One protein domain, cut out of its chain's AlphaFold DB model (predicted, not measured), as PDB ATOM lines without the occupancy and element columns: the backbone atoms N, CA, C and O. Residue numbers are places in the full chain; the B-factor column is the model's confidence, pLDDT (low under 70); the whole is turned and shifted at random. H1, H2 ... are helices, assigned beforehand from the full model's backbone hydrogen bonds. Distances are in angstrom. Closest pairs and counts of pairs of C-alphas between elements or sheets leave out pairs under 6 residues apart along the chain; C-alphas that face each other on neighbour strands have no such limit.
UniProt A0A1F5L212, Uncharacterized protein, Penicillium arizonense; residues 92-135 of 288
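AT A GLANCE: This is residues 92 to 135 of the 288 residues of an uncharacterized protein of Penicillium arizonense (UniProt A0A1F5L212). One long helix, H1, makes the length of this domain, and a short second helix, H2, turns off from its far end, so that the two meet near their ends as an uneven L. There is no packed core: most of H1 sticks out alone, with residues 92 to 112 standing free. The printed part has 44 residues with two named helices, H1 then H2 along the chain, and no named strand; the class is all helix. The whole is only just extended, close to loose, with a radius of gyration of the C-alphas of 14.3 A, and it spans 45 by 22 by 10 A.

IN THESE COORDINATES: H1 holds residues 92 to 118 and measures 38.8 A from first to last C-alpha. It begins with C-alpha 92 at (140.404, 179.594, 131.489) and ends with C-alpha 118 at (145.863, 172.645, 169.229). H2 holds residues 124 to 133, 14.4 A from first to last C-alpha, and ends with C-alpha 133 at (151.281, 189.447, 165.304).

HOW THE PARTS SIT: H1 and H2 touch only at the corner by their link, and only just, with 3 pairs of C-alphas within 8 A. The closest C-alphas of the two are those of Leu 117 and Val 125, 6.0 A apart. H1 touches H2 with residues 116 to 117 alone. Their lines stand at a steep tilt of 57 degrees, and they run opposite ways. Their centres are 20.0 A apart. In both H1 and H2 every O i to N i+4 pair is within hydrogen-bond range.

THE WHOLE: The two C-alphas farthest apart are those of Arg 92 and Ala 122, 45.2 A. The printed part has no cut, and the link from H1 to H2, 5 residues, is tight. Residues 118 to 123 and 130 to 135 also stand free. The mean pLDDT of the printed part is 83.6; confidence is low, under 70, at residues 92 to 94 and 120 to 122.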
ATOM      1  N   ARG A  92     141.000 179.352 130.164       63.25
ATOM      2  CA  ARG A  92     140.404 179.594 131.489       63.25
ATOM      3  C   ARG A  92     140.690 178.447 132.465       63.25
ATOM      4  O   ARG A  92     140.964 178.697 133.636       63.25
ATOM      5  N   ARG A  93     140.734 177.196 131.984       67.69
ATOM      6  CA  ARG A  93     141.016 175.997 132.800       67.69
ATOM      7  C   ARG A  93     142.389 176.047 133.471       67.69
ATOM      8  O   ARG A  93     142.526 175.553 134.584       67.69
ATOM      9  N   VAL A  94     143.393 176.660 132.840       67.62
ATOM     10  CA  VAL A  94     144.736 176.806 133.428       67.62
ATOM     11  C   VAL A  94     144.725 177.817 134.569       67.62
ATOM     12  O   VAL A  94     145.249 177.524 135.643       67.62
ATOM     13  N   THR A  95     144.096 178.978 134.376       74.06
ATOM     14  CA  THR A  95     143.958 179.994 135.430       74.06
ATOM     15  C   THR A  95     143.137 179.464 136.602       74.06
ATOM     16  O   THR A  95     143.568 179.592 137.747       74.06
ATOM     17  N   PHE A  96     142.017 178.786 136.330       78.06
ATOM     18  CA  PHE A  96     141.216 178.135 137.365       78.06
ATOM     19  C   PHE A  96     141.998 177.041 138.089       78.06
ATOM     20  O   PHE A  96     142.003 177.030 139.312       78.06
ATOM     21  N   LYS A  97     142.739 176.181 137.379       80.19
ATOM     22  CA  LYS A  97     143.579 175.148 138.006       80.19
ATOM     23  C   LYS A  97     144.653 175.751 138.911       80.19
ATOM     24  O   LYS A  97     144.805 175.302 140.038       80.19
ATOM     25  N   ARG A  98     145.363 176.789 138.457       83.56
ATOM     26  CA  ARG A  98     146.362 177.496 139.278       83.56
ATOM     27  C   ARG A  98     145.723 178.141 140.505       83.56
ATOM     28  O   ARG A  98     146.296 178.096 141.589       83.56
ATOM     29  N   ARG A  99     144.533 178.730 140.348       86.06
ATOM     30  CA  ARG A  99     143.802 179.343 141.460       86.06
ATOM     31  C   ARG A  99     143.326 178.298 142.466       86.06
ATOM     32  O   ARG A  99     143.500 178.525 143.653       86.06
ATOM     33  N   ILE A 100     142.801 177.166 141.999       89.62
ATOM     34  CA  ILE A 100     142.413 176.025 142.838       89.62
ATOM     35  C   ILE A 100     143.623 175.523 143.623       89.62
ATOM     36  O   ILE A 100     143.566 175.501 144.841       89.62
ATOM     37  N   GLN A 101     144.749 175.267 142.955       87.75
ATOM     38  CA  GLN A 101     145.984 174.839 143.622       87.75
ATOM     39  C   GLN A 101     146.476 175.854 144.661       87.75
ATOM     40  O   GLN A 101     146.952 175.475 145.727       87.75
ATOM     41  N   SER A 102     146.357 177.156 144.373       88.06
ATOM     42  CA  SER A 102     146.688 178.206 145.342       88.06
ATOM     43  C   SER A 102     145.769 178.163 146.562       88.06
ATOM     44  O   SER A 102     146.255 178.290 147.679       88.06
ATOM     45  N   LEU A 103     144.461 177.991 146.356       90.00
ATOM     46  CA  LEU A 103     143.473 177.943 147.434       90.00
ATOM     47  C   LEU A 103     143.591 176.661 148.265       90.00
ATOM     48  O   LEU A 103     143.485 176.725 149.482       90.00
ATOM     49  N   GLU A 104     143.855 175.519 147.633       90.00
ATOM     50  CA  GLU A 104     144.149 174.256 148.318       90.00
ATOM     51  C   GLU A 104     145.389 174.407 149.199       90.00
ATOM     52  O   GLU A 104     145.339 174.109 150.386       90.00
ATOM     53  N   LYS A 105     146.461 175.000 148.662       87.75
ATOM     54  CA  LYS A 105     147.685 175.260 149.424       87.75
ATOM     55  C   LYS A 105     147.461 176.188 150.623       87.75
ATOM     56  O   LYS A 105     148.112 176.023 151.653       87.75
ATOM     57  N   ASP A 106     146.596 177.192 150.490       87.12
ATOM     58  CA  ASP A 106     146.271 178.101 151.593       87.12
ATOM     59  C   ASP A 106     145.330 177.434 152.617       87.12
ATOM     60  O   ASP A 106     145.498 177.643 153.816       87.12
ATOM     61  N   ARG A 107     144.406 176.562 152.184       91.06
ATOM     62  CA  ARG A 107     143.594 175.712 153.075       91.06
ATOM     63  C   ARG A 107     144.475 174.777 153.903       91.06
ATOM     64  O   ARG A 107     144.296 174.698 155.113       91.06
ATOM     65  N   ASP A 108     145.413 174.090 153.264       87.50
ATOM     66  CA  ASP A 108     146.287 173.126 153.938       87.50
ATOM     67  C   ASP A 108     147.176 173.827 154.981       87.50
ATOM     68  O   ASP A 108     147.351 173.323 156.089       87.50
ATOM     69  N   LEU A 109     147.633 175.051 154.688       88.00
ATOM     70  CA  LEU A 109     148.323 175.910 155.656       88.00
ATOM     71  C   LEU A 109     147.447 176.253 156.872       88.00
ATOM     72  O   LEU A 109     147.930 176.226 158.001       88.00
ATOM     73  N   LEU A 110     146.172 176.597 156.660       89.31
ATOM     74  CA  LEU A 110     145.253 176.911 157.759       89.31
ATOM     75  C   LEU A 110     144.998 175.696 158.652       89.31
ATOM     76  O   LEU A 110     144.990 175.835 159.872       89.31
ATOM     77  N   LEU A 111     144.828 174.513 158.060       88.19
ATOM     78  CA  LEU A 111     144.686 173.271 158.820       88.19
ATOM     79  C   LEU A 111     145.941 172.993 159.655       88.19
ATOM     80  O   LEU A 111     145.826 172.727 160.848       88.19
ATOM     81  N   GLN A 112     147.130 173.156 159.067       83.94
ATOM     82  CA  GLN A 112     148.402 173.004 159.776       83.94
ATOM     83  C   GLN A 112     148.550 174.007 160.933       83.94
ATOM     84  O   GLN A 112     149.024 173.646 162.008       83.94
ATOM     85  N   LEU A 113     148.120 175.260 160.744       85.94
ATOM     86  CA  LEU A 113     148.115 176.282 161.796       85.94
ATOM     87  C   LEU A 113     147.212 175.894 162.967       85.94
ATOM     88  O   LEU A 113     147.641 175.971 164.116       85.94
ATOM     89  N   VAL A 114     145.974 175.481 162.685       87.25
ATOM     90  CA  VAL A 114     145.018 175.075 163.725       87.25
ATOM     91  C   VAL A 114     145.536 173.858 164.485       87.25
ATOM     92  O   VAL A 114     145.470 173.852 165.710       87.25
ATOM     93  N   GLU A 115     146.106 172.876 163.787       84.56
ATOM     94  CA  GLU A 115     146.706 171.693 164.411       84.56
ATOM     95  C   GLU A 115     147.878 172.072 165.328       84.56
ATOM     96  O   GLU A 115     147.929 171.660 166.484       84.56
ATOM     97  N   THR A 116     148.764 172.957 164.858       82.44
ATOM     98  CA  THR A 116     149.906 173.451 165.646       82.44
ATOM     99  C   THR A 116     149.450 174.191 166.905       82.44
ATOM    100  O   THR A 116     150.034 174.016 167.971       82.44
ATOM    101  N   LEU A 117     148.398 175.013 166.803       83.94
ATOM    102  CA  LEU A 117     147.817 175.720 167.950       83.94
ATOM    103  C   LEU A 117     147.079 174.780 168.912       83.94
ATOM    104  O   LEU A 117     146.968 175.096 170.091       83.94
ATOM    105  N   ARG A 118     146.567 173.647 168.421       84.94
ATOM    106  CA  ARG A 118     145.863 172.645 169.229       84.94
ATOM    107  C   ARG A 118     146.818 171.750 170.017       84.94
ATOM    108  O   ARG A 118     146.474 171.351 171.123       84.94
ATOM    109  N   ASN A 119     147.996 171.450 169.468       76.25
ATOM    110  CA  ASN A 119     148.929 170.466 170.031       76.25
ATOM    111  C   ASN A 119     149.874 171.027 171.115       76.25
ATOM    112  O   ASN A 119     150.822 170.350 171.498       76.25
ATOM    113  N   ASP A 120     149.605 172.236 171.626       65.56
ATOM    114  CA  ASP A 120     150.290 172.878 172.766       65.56
ATOM    115  C   ASP A 120     151.832 172.797 172.714       65.56
ATOM    116  O   ASP A 120     152.528 172.663 173.726       65.56
ATOM    117  N   ASP A 121     152.402 172.900 171.508       69.69
ATOM    118  CA  ASP A 121     153.850 172.895 171.328       69.69
ATOM    119  C   ASP A 121     154.442 174.209 171.860       69.69
ATOM    120  O   ASP A 121     154.443 175.253 171.194       69.69
ATOM    121  N   ALA A 122     154.987 174.130 173.075       69.62
ATOM    122  CA  ALA A 122     155.574 175.238 173.819       69.62
ATOM    123  C   ALA A 122     156.695 175.984 173.069       69.62
ATOM    124  O   ALA A 122     157.032 177.107 173.444       69.62
ATOM    125  N   LYS A 123     157.285 175.392 172.020       73.75
ATOM    126  CA  LYS A 123     158.339 176.023 171.210       73.75
ATOM    127  C   LYS A 123     157.799 176.586 169.899       73.75
ATOM    128  O   LYS A 123     158.182 177.687 169.500       73.75
ATOM    129  N   THR A 124     156.900 175.866 169.233       79.62
ATOM    130  CA  THR A 124     156.410 176.252 167.900       79.62
ATOM    131  C   THR A 124     155.302 177.306 167.978       79.62
ATOM    132  O   THR A 124     155.326 178.269 167.203       79.62
ATOM    133  N   VAL A 125     154.388 177.202 168.950       86.56
ATOM    134  CA  VAL A 125     153.237 178.111 169.102       86.56
ATOM    135  C   VAL A 125     153.656 179.572 169.333       86.56
ATOM    136  O   VAL A 125     153.160 180.440 168.608       86.56
ATOM    137  N   PRO A 126     154.594 179.904 170.247       86.44
ATOM    138  CA  PRO A 126     154.997 181.297 170.453       86.44
ATOM    139  C   PRO A 126     155.620 181.936 169.206       86.44
ATOM    140  O   PRO A 126     155.357 183.104 168.918       86.44
ATOM    141  N   GLY A 127     156.407 181.174 168.440       86.88
ATOM    142  CA  GLY A 127     157.034 181.662 167.210       86.88
ATOM    143  C   GLY A 127     156.020 181.941 166.101       86.88
ATOM    144  O   GLY A 127     156.047 183.018 165.505       86.88
ATOM    145  N   VAL A 128     155.057 181.036 165.892       89.06
ATOM    146  CA  VAL A 128     153.949 181.254 164.944       89.06
ATOM    147  C   VAL A 128     153.109 182.462 165.355       89.06
ATOM    148  O   VAL A 128     152.807 183.311 164.517       89.06
ATOM    149  N   LEU A 129     152.761 182.586 166.639       89.50
ATOM    150  CA  LEU A 129     151.983 183.723 167.133       89.50
ATOM    151  C   LEU A 129     152.723 185.051 166.948       89.50
ATOM    152  O   LEU A 129     152.087 186.052 166.623       89.50
ATOM    153  N   ASN A 130     154.047 185.078 167.114       90.75
ATOM    154  CA  ASN A 130     154.846 186.273 166.849       90.75
ATOM    155  C   ASN A 130     154.832 186.657 165.365       90.75
ATOM    156  O   ASN A 130     154.608 187.827 165.064       90.75
ATOM    157  N   LEU A 131     154.970 185.690 164.453       90.31
ATOM    158  CA  LEU A 131     154.877 185.931 163.004       90.31
ATOM    159  C   LEU A 131     153.489 186.438 162.583       90.31
ATOM    160  O   LEU A 131     153.373 187.325 161.736       90.31
ATOM    161  N   ILE A 132     152.423 185.909 163.195       90.06
ATOM    162  CA  ILE A 132     151.052 186.383 162.964       90.06
ATOM    163  C   ILE A 132     150.898 187.821 163.473       90.06
ATOM    164  O   ILE A 132     150.392 188.681 162.754       90.06
ATOM    165  N   ARG A 133     151.367 188.109 164.694       92.75
ATOM    166  CA  ARG A 133     151.281 189.447 165.304       92.75
ATOM    167  C   ARG A 133     152.106 190.494 164.559       92.75
ATOM    168  O   ARG A 133     151.702 191.651 164.531       92.75
ATOM    169  N   SER A 134     153.221 190.108 163.938       93.69
ATOM    170  CA  SER A 134     154.041 190.994 163.102       93.69
ATOM    171  C   SER A 134     153.519 191.151 161.669       93.69
ATOM    172  O   SER A 134     154.166 191.822 160.869       93.69
ATOM    173  N   ASN A 135     152.373 190.544 161.328       89.75
ATOM    174  CA  ASN A 135     151.801 190.533 159.980       89.75
ATOM    175  C   ASN A 135     152.787 190.011 158.912       89.75
ATOM    176  O   ASN A 135     152.924 190.585 157.829       89.75
TER     177      ASN A 135